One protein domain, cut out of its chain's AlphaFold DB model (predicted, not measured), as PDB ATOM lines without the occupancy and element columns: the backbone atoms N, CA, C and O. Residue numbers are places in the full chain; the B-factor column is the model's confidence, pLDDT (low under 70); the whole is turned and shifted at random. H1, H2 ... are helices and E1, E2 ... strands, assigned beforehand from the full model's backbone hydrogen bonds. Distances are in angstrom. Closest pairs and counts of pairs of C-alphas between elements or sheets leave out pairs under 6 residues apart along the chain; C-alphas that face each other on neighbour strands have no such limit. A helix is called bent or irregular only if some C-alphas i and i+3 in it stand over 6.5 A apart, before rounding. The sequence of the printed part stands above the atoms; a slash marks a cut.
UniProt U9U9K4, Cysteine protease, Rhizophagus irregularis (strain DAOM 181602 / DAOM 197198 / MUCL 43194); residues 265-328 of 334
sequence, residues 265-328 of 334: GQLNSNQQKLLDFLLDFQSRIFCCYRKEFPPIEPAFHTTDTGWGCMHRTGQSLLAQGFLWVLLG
ATOM      1  N   GLY A 265     120.694 118.482 -46.584       76.44
ATOM      2  CA  GLY A 265     120.001 117.354 -47.208       76.44
ATOM      3  C   GLY A 265     120.430 115.992 -46.644       76.44
ATOM      4  O   GLY A 265     120.896 115.879 -45.512       76.44
ATOM      5  N   GLN A 266     120.244 114.923 -47.426       83.31
ATOM      6  CA  GLN A 266     120.617 113.569 -47.006       83.31
ATOM      7  C   GLN A 266     122.140 113.366 -47.086       83.31
ATOM      8  O   GLN A 266     122.689 113.020 -48.132       83.31
ATOM      9  N   LEU A 267     122.817 113.573 -45.957       86.81
ATOM     10  CA  LEU A 267     124.240 113.276 -45.794       86.81
ATOM     11  C   LEU A 267     124.494 111.764 -45.737       86.81
ATOM     12  O   LEU A 267     123.709 110.997 -45.174       86.81
ATOM     13  N   ASN A 268     125.635 111.323 -46.271       92.75
ATOM     14  CA  ASN A 268     126.090 109.950 -46.071       92.75
ATOM     15  C   ASN A 268     126.585 109.738 -44.621       92.75
ATOM     16  O   ASN A 268     126.969 110.684 -43.933       92.75
ATOM     17  N   SER A 269     126.620 108.486 -44.147       92.12
ATOM     18  CA  SER A 269     126.954 108.181 -42.740       92.12
ATOM     19  C   SER A 269     128.333 108.702 -42.295       92.12
ATOM     20  O   SER A 269     128.516 109.044 -41.128       92.12
ATOM     21  N   ASN A 270     129.302 108.799 -43.211       94.69
ATOM     22  CA  ASN A 270     130.637 109.318 -42.901       94.69
ATOM     23  C   ASN A 270     130.645 110.852 -42.820       94.69
ATOM     24  O   ASN A 270     131.280 111.406 -41.926       94.69
ATOM     25  N   GLN A 271     129.899 111.531 -43.697       91.00
ATOM     26  CA  GLN A 271     129.671 112.978 -43.635       91.00
ATOM     27  C   GLN A 271     128.940 113.369 -42.348       91.00
ATOM     28  O   GLN A 271     129.340 114.335 -41.709       91.00
ATOM     29  N   GLN A 272     127.929 112.601 -41.931       89.88
ATOM     30  CA  GLN A 272     127.209 112.860 -40.683       89.88
ATOM     31  C   GLN A 272     128.133 112.731 -39.462       89.88
ATOM     32  O   GLN A 272     128.207 113.657 -38.664       89.88
ATOM     33  N   LYS A 273     128.936 111.659 -39.370       91.75
ATOM     34  CA  LYS A 273     129.944 111.504 -38.299       91.75
ATOM     35  C   LYS A 273     130.999 112.612 -38.298       91.75
ATOM     36  O   LYS A 273     131.446 113.025 -37.231       91.75
ATOM     37  N   LEU A 274     131.422 113.075 -39.478       93.06
ATOM     38  CA  LEU A 274     132.349 114.202 -39.603       93.06
ATOM     39  C   LEU A 274     131.698 115.503 -39.122       93.06
ATOM     40  O   LEU A 274     132.340 116.268 -38.412       93.06
ATOM     41  N   LEU A 275     130.431 115.738 -39.466       90.94
ATOM     42  CA  LEU A 275     129.676 116.906 -39.023       90.94
ATOM     43  C   LEU A 275     129.478 116.881 -37.499       90.94
ATOM     44  O   LEU A 275     129.810 117.864 -36.840       90.94
ATOM     45  N   ASP A 276     129.064 115.746 -36.928       89.44
ATOM     46  CA  ASP A 276     128.957 115.543 -35.474       89.44
ATOM     47  C   ASP A 276     130.292 115.822 -34.759       89.44
ATOM     48  O   ASP A 276     130.319 116.460 -33.706       89.44
ATOM     49  N   PHE A 277     131.412 115.368 -35.338       92.69
ATOM     50  CA  PHE A 277     132.752 115.660 -34.826       92.69
ATOM     51  C   PHE A 277     133.094 117.153 -34.912       92.69
ATOM     52  O   PHE A 277     133.638 117.697 -33.955       92.69
ATOM     53  N   LEU A 278     132.789 117.821 -36.029       93.06
ATOM     54  CA  LEU A 278     133.080 119.245 -36.211       93.06
ATOM     55  C   LEU A 278     132.251 120.117 -35.260       93.06
ATOM     56  O   LEU A 278     132.811 121.039 -34.671       93.06
ATOM     57  N   LEU A 279     130.974 119.787 -35.037       90.69
ATOM     58  CA  LEU A 279     130.141 120.444 -34.026       90.69
ATOM     59  C   LEU A 279     130.713 120.231 -32.614       90.69
ATOM     60  O   LEU A 279     130.969 121.209 -31.914       90.69
ATOM     61  N   ASP A 280     131.023 118.986 -32.224       91.00
ATOM     62  CA  ASP A 280     131.618 118.683 -30.909       91.00
ATOM     63  C   ASP A 280     133.016 119.295 -30.711       91.00
ATOM     64  O   ASP A 280     133.454 119.536 -29.582       91.00
ATOM     65  N   PHE A 281     133.758 119.514 -31.796       91.69
ATOM     66  CA  PHE A 281     135.046 120.192 -31.762       91.69
ATOM     67  C   PHE A 281     134.861 121.706 -31.593       91.69
ATOM     68  O   PHE A 281     135.495 122.304 -30.722       91.69
ATOM     69  N   GLN A 282     133.954 122.313 -32.364       91.88
ATOM     70  CA  GLN A 282     133.643 123.743 -32.313       91.88
ATOM     71  C   GLN A 282     132.954 124.159 -31.003       91.88
ATOM     72  O   GLN A 282     133.132 125.291 -30.557       91.88
ATOM     73  N   SER A 283     132.215 123.259 -30.344       91.06
ATOM     74  CA  SER A 283     131.550 123.538 -29.064       91.06
ATOM     75  C   SER A 283     132.516 123.690 -27.878       91.06
ATOM     76  O   SER A 283     132.081 124.000 -26.767       91.06
ATOM     77  N   ARG A 284     133.811 123.396 -28.053       91.69
ATOM     78  CA  ARG A 284     134.804 123.396 -26.969       91.69
ATOM     79  C   ARG A 284     135.338 124.797 -26.714       91.69
ATOM     80  O   ARG A 284     135.704 125.525 -27.633       91.69
ATOM     81  N   ILE A 285     135.468 125.146 -25.438       94.75
ATOM     82  CA  ILE A 285     136.082 126.408 -25.024       94.75
ATOM     83  C   ILE A 285     137.594 126.310 -25.258       94.75
ATOM     84  O   ILE A 285     138.308 125.653 -24.501       94.75
ATOM     85  N   PHE A 286     138.073 126.967 -26.314       94.69
ATOM     86  CA  PHE A 286     139.493 127.044 -26.647       94.69
ATOM     87  C   PHE A 286     140.087 128.386 -26.208       94.69
ATOM     88  O   PHE A 286     139.627 129.460 -26.610       94.69
ATOM     89  N   CYS A 287     141.122 128.337 -25.371       96.94
ATOM     90  CA  CYS A 287     141.854 129.519 -24.937       96.94
ATOM     91  C   CYS A 287     143.129 129.691 -25.775       96.94
ATOM     92  O   CYS A 287     144.014 128.844 -25.745       96.94
ATOM     93  N   CYS A 288     143.246 130.821 -26.475       97.19
ATOM     94  CA  CYS A 288     144.467 131.246 -27.168       97.19
ATOM     95  C   CYS A 288     145.231 132.299 -26.354       97.19
ATOM     96  O   CYS A 288     144.666 132.899 -25.433       97.19
ATOM     97  N   TYR A 289     146.473 132.589 -26.764       98.12
ATOM     98  CA  TYR A 289     147.207 133.781 -26.331       98.12
ATOM     99  C   TYR A 289     146.355 135.053 -26.453       98.12
ATOM    100  O   TYR A 289     145.536 135.201 -27.367       98.12
ATOM    101  N   ARG A 290     146.575 135.990 -25.534       97.94
ATOM    102  CA  ARG A 290     145.970 137.319 -25.502       97.94
ATOM    103  C   ARG A 290     147.064 138.368 -25.318       97.94
ATOM    104  O   ARG A 290     148.127 138.096 -24.769       97.94
ATOM    105  N   LYS A 291     146.751 139.578 -25.765       97.31
ATOM    106  CA  LYS A 291     147.520 140.808 -25.565       97.31
ATOM    107  C   LYS A 291     146.581 141.884 -25.024       97.31
ATOM    108  O   LYS A 291     145.367 141.695 -25.081       97.31
ATOM    109  N   GLU A 292     147.145 142.984 -24.536       96.81
ATOM    110  CA  GLU A 292     146.404 144.147 -24.021       96.81
ATOM    111  C   GLU A 292     145.486 143.822 -22.825       96.81
ATOM    112  O   GLU A 292     144.528 144.544 -22.551       96.81
ATOM    113  N   PHE A 293     145.785 142.757 -22.069       96.38
ATOM    114  CA  PHE A 293     145.172 142.568 -20.754       96.38
ATOM    115  C   PHE A 293     145.849 143.472 -19.704       96.38
ATOM    116  O   PHE A 293     147.017 143.833 -19.886       96.38
ATOM    117  N   PRO A 294     145.148 143.853 -18.613       97.06
ATOM    118  CA  PRO A 294     145.723 144.673 -17.549       97.06
ATOM    119  C   PRO A 294     147.038 144.077 -17.018       97.06
ATOM    120  O   PRO A 294     147.086 142.859 -16.832       97.06
ATOM    121  N   PRO A 295     148.086 144.890 -16.774       96.62
ATOM    122  CA  PRO A 295     149.401 144.385 -16.386       96.62
ATOM    123  C   PRO A 295     149.337 143.436 -15.184       96.62
ATOM    124  O   PRO A 295     148.811 143.794 -14.131       96.62
ATOM    125  N   ILE A 296     149.888 142.230 -15.329       95.00
ATOM    126  CA  ILE A 296     149.967 141.264 -14.228       95.00
ATOM    127  C   ILE A 296     151.113 141.679 -13.301       95.00
ATOM    128  O   ILE A 296     152.289 141.560 -13.652       95.00
ATOM    129  N   GLU A 297     150.772 142.171 -12.113       94.38
ATOM    130  CA  GLU A 297     151.748 142.506 -11.075       94.38
ATOM    131  C   GLU A 297     152.454 141.244 -10.531       94.38
ATOM    132  O   GLU A 297     151.829 140.187 -10.420       94.38
ATOM    133  N   PRO A 298     153.752 141.321 -10.172       92.25
ATOM    134  CA  PRO A 298     154.630 142.497 -10.232       92.25
ATOM    135  C   PRO A 298     155.372 142.665 -11.575       92.25
ATOM    136  O   PRO A 298     156.102 143.634 -11.744       92.25
ATOM    137  N   ALA A 299     155.237 141.725 -12.518       84.00
ATOM    138  CA  ALA A 299     156.056 141.670 -13.738       84.00
ATOM    139  C   ALA A 299     155.548 142.558 -14.897       84.00
ATOM    140  O   ALA A 299     156.164 142.601 -15.962       84.00
ATOM    141  N   PHE A 300     154.410 143.232 -14.711       93.00
ATOM    142  CA  PHE A 300     153.740 144.117 -15.673       93.00
ATOM    143  C   PHE A 300     153.477 143.503 -17.063       93.00
ATOM    144  O   PHE A 300     153.293 144.220 -18.047       93.00
ATOM    145  N   HIS A 301     153.411 142.173 -17.169       94.06
ATOM    146  CA  HIS A 301     153.088 141.508 -18.429       94.06
ATOM    147  C   HIS A 301     151.656 141.847 -18.866       94.06
ATOM    148  O   HIS A 301     150.715 141.674 -18.094       94.06
ATOM    149  N   THR A 302     151.497 142.290 -20.115       97.50
ATOM    150  CA  THR A 302     150.206 142.593 -20.773       97.50
ATOM    151  C   THR A 302     149.883 141.625 -21.920       97.50
ATOM    152  O   THR A 302     148.870 141.766 -22.607       97.50
ATOM    153  N   THR A 303     150.763 140.649 -22.158       97.50
ATOM    154  CA  THR A 303     150.632 139.596 -23.167       97.50
ATOM    155  C   THR A 303     151.171 138.281 -22.620       97.50
ATOM    156  O   THR A 303     152.152 138.282 -21.872       97.50
ATOM    157  N   ASP A 304     150.536 137.166 -22.986       97.44
ATOM    158  CA  ASP A 304     150.994 135.815 -22.648       97.44
ATOM    159  C   ASP A 304     151.624 135.063 -23.832       97.44
ATOM    160  O   ASP A 304     151.969 133.886 -23.722       97.44
ATOM    161  N   THR A 305     151.832 135.738 -24.965       97.31
ATOM    162  CA  THR A 305     152.584 135.185 -26.100       97.31
ATOM    163  C   THR A 305     153.990 134.754 -25.664       97.31
ATOM    164  O   THR A 305     154.726 135.524 -25.053       97.31
ATOM    165  N   GLY A 306     154.371 133.517 -25.996       96.56
ATOM    166  CA  GLY A 306     155.703 132.957 -25.726       96.56
ATOM    167  C   GLY A 306     155.857 132.234 -24.381       96.56
ATOM    168  O   GLY A 306     156.731 131.381 -24.272       96.56
ATOM    169  N   TRP A 307     154.992 132.493 -23.392       96.56
ATOM    170  CA  TRP A 307     155.068 131.863 -22.057       96.56
ATOM    171  C   TRP A 307     153.731 131.294 -21.542       96.56
ATOM    172  O   TRP A 307     153.698 130.441 -20.654       96.56
ATOM    173  N   GLY A 308     152.606 131.720 -22.114       97.19
ATOM    174  CA  GLY A 308     151.259 131.358 -21.677       97.19
ATOM    175  C   GLY A 308     150.748 129.992 -22.136       97.19
ATOM    176  O   GLY A 308     149.678 129.587 -21.690       97.19
ATOM    177  N   CYS A 309     151.463 129.258 -22.999       97.69
ATOM    178  CA  CYS A 309     150.923 128.075 -23.688       97.69
ATOM    179  C   CYS A 309     150.307 127.045 -22.725       97.69
ATOM    180  O   CYS A 309     149.133 126.708 -22.853       97.69
ATOM    181  N   MET A 310     151.053 126.624 -21.700       98.44
ATOM    182  CA  MET A 310     150.585 125.657 -20.704       98.44
ATOM    183  C   MET A 310     149.405 126.190 -19.875       98.44
ATOM    184  O   MET A 310     148.472 125.441 -19.583       98.44
ATOM    185  N   HIS A 311     149.393 127.491 -19.561       96.94
ATOM    186  CA  HIS A 311     148.278 128.143 -18.871       96.94
ATOM    187  C   HIS A 311     147.004 128.126 -19.726       96.94
ATOM    188  O   HIS A 311     145.923 127.837 -19.215       96.94
ATOM    189  N   ARG A 312     147.119 128.374 -21.036       97.88
ATOM    190  CA  ARG A 312     145.998 128.331 -21.988       97.88
ATOM    191  C   ARG A 312     145.462 126.914 -22.207       97.88
ATOM    192  O   ARG A 312     144.242 126.725 -22.229       97.88
ATOM    193  N   THR A 313     146.334 125.907 -22.260       97.94
ATOM    194  CA  THR A 313     145.916 124.494 -22.284       97.94
ATOM    195  C   THR A 313     145.196 124.108 -20.988       97.94
ATOM    196  O   THR A 313     144.124 123.506 -21.039       97.94
ATOM    197  N   GLY A 314     145.724 124.518 -19.827       98.38
ATOM    198  CA  GLY A 314     145.102 124.290 -18.519       98.38
ATOM    199  C   GLY A 314     143.737 124.972 -18.368       98.38
ATOM    200  O   GLY A 314     142.792 124.343 -17.896       98.38
ATOM    201  N   GLN A 315     143.599 126.217 -18.838       98.06
ATOM    202  CA  GLN A 315     142.319 126.936 -18.892       98.06
ATOM    203  C   GLN A 315     141.293 126.200 -19.762       98.06
ATOM    204  O   GLN A 315     140.162 126.005 -19.322       98.06
ATOM    205  N   SER A 316     141.693 125.738 -20.951       97.44
ATOM    206  CA  SER A 316     140.809 124.991 -21.863       97.44
ATOM    207  C   SER A 316     140.356 123.654 -21.250       97.44
ATOM    208  O   SER A 316     139.182 123.294 -21.323       97.44
ATOM    209  N   LEU A 317     141.267 122.935 -20.578       97.19
ATOM    210  CA  LEU A 317     140.961 121.681 -19.880       97.19
ATOM    211  C   LEU A 317     140.005 121.894 -18.694       97.19
ATOM    212  O   LEU A 317     139.032 121.153 -18.545       97.19
ATOM    213  N   LEU A 318     140.252 122.917 -17.869       98.00
ATOM    214  CA  LEU A 318     139.397 123.248 -16.728       98.00
ATOM    215  C   LEU A 318     138.005 123.712 -17.185       98.00
ATOM    216  O   LEU A 318     137.000 123.277 -16.622       98.00
ATOM    217  N   ALA A 319     137.938 124.528 -18.240       96.69
ATOM    218  CA  ALA A 319     136.682 124.964 -18.844       96.69
ATOM    219  C   ALA A 319     135.855 123.776 -19.367       96.69
ATOM    220  O   ALA A 319     134.650 123.732 -19.134       96.69
ATOM    221  N   GLN A 320     136.492 122.774 -19.988       95.38
ATOM    222  CA  GLN A 320     135.819 121.534 -20.393       95.38
ATOM    223  C   GLN A 320     135.314 120.723 -19.186       95.38
ATOM    224  O   GLN A 320     134.210 120.181 -19.230       95.38
ATOM    225  N   GLY A 321     136.079 120.676 -18.089       95.94
ATOM    226  CA  GLY A 321     135.639 120.067 -16.830       95.94
ATOM    227  C   GLY A 321     134.391 120.747 -16.254       95.94
ATOM    228  O   GLY A 321     133.431 120.071 -15.887       95.94
ATOM    229  N   PHE A 322     134.357 122.083 -16.245       95.75
ATOM    230  CA  PHE A 322     133.170 122.844 -15.840       95.75
ATOM    231  C   PHE A 322     131.990 122.651 -16.797       95.75
ATOM    232  O   PHE A 322     130.867 122.489 -16.324       95.75
ATOM    233  N   LEU A 323     132.227 122.587 -18.112       93.81
ATOM    234  CA  LEU A 323     131.192 122.269 -19.101       93.81
ATOM    235  C   LEU A 323     130.520 120.927 -18.764       93.81
ATOM    236  O   LEU A 323     129.297 120.836 -18.717       93.81
ATOM    237  N   TRP A 324     131.304 119.895 -18.439       93.19
ATOM    238  CA  TRP A 324     130.764 118.577 -18.090       93.19
ATOM    239  C   TRP A 324     129.990 118.567 -16.770       93.19
ATOM    240  O   TRP A 324     128.929 117.949 -16.711       93.19
ATOM    241  N   VAL A 325     130.492 119.242 -15.731       95.00
ATOM    242  CA  VAL A 325     129.851 119.262 -14.402       95.00
ATOM    243  C   VAL A 325     128.576 120.113 -14.384       95.00
ATOM    244  O   VAL A 325     127.608 119.731 -13.735       95.00
ATOM    245  N   LEU A 326     128.564 121.252 -15.082       94.25
ATOM    246  CA  LEU A 326     127.461 122.221 -15.028       94.25
ATOM    247  C   LEU A 326     126.407 122.006 -16.122       94.25
ATOM    248  O   LEU A 326     125.235 122.303 -15.905       94.25
ATOM    249  N   LEU A 327     126.820 121.535 -17.302       91.50
ATOM    250  CA  LEU A 327     125.997 121.523 -18.520       91.50
ATOM    251  C   LEU A 327     125.894 120.130 -19.172       91.50
ATOM    252  O   LEU A 327     125.024 119.902 -20.015       91.50
ATOM    253  N   GLY A 328     126.737 119.182 -18.754       89.12
ATOM    254  CA  GLY A 328     126.793 117.829 -19.300       89.12
ATOM    255  C   GLY A 328     127.532 117.734 -20.639       89.12
ATOM    256  O   GLY A 328     127.937 118.721 -21.249       89.12
TER     257      GLY A 328
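This is residues 265 to 328 of the 334 residues of the protein "Cysteine protease" of Rhizophagus irregularis (strain DAOM 181602 / DAOM 197198 / MUCL 43194) (UniProt U9U9K4). An open, drawn-out chain: helix H1 sticks out as an arm with residues 269 to 274 and 276 to 282, the small hairpin E1 and E2 makes the far end, and H2 folds back from it without packing on H1. The 64 printed residues hold two named helices and two named strands, in the order H1, E1, E2, H2, with E1 and E2 antiparallel; the class is mixed. The whole is extended, with a radius of gyration of the C-alphas of 17.3 A and spans of 57 by 25 by 17 A.

Look first at H1, residues 269 to 282, which is apart from E2, residues 301 to 303, and from H2, residues 309 to 327. E1, residues 291 to 296, forms a hairpin with E2, at 160 degrees; find N 292 and O 302 at 2.9 A. E1 and H2 are apart. In H1 and H2 every O i to N i+4 pair is within hydrogen-bond range.

Find C-alpha 269 at (126.954, 108.181, -42.740); from there H1 runs 19.9 A. E1 spans 11.6 A and E2 5.7 A. H2 runs 26.3 A to C-alpha 327 at (125.997, 121.523, -18.520).

The C-alphas farthest apart, of Gln 266 and Pro 298, are 57.8 A apart. The printed part has no cut, no link is long, and no printed residue is under 70 in pLDDT.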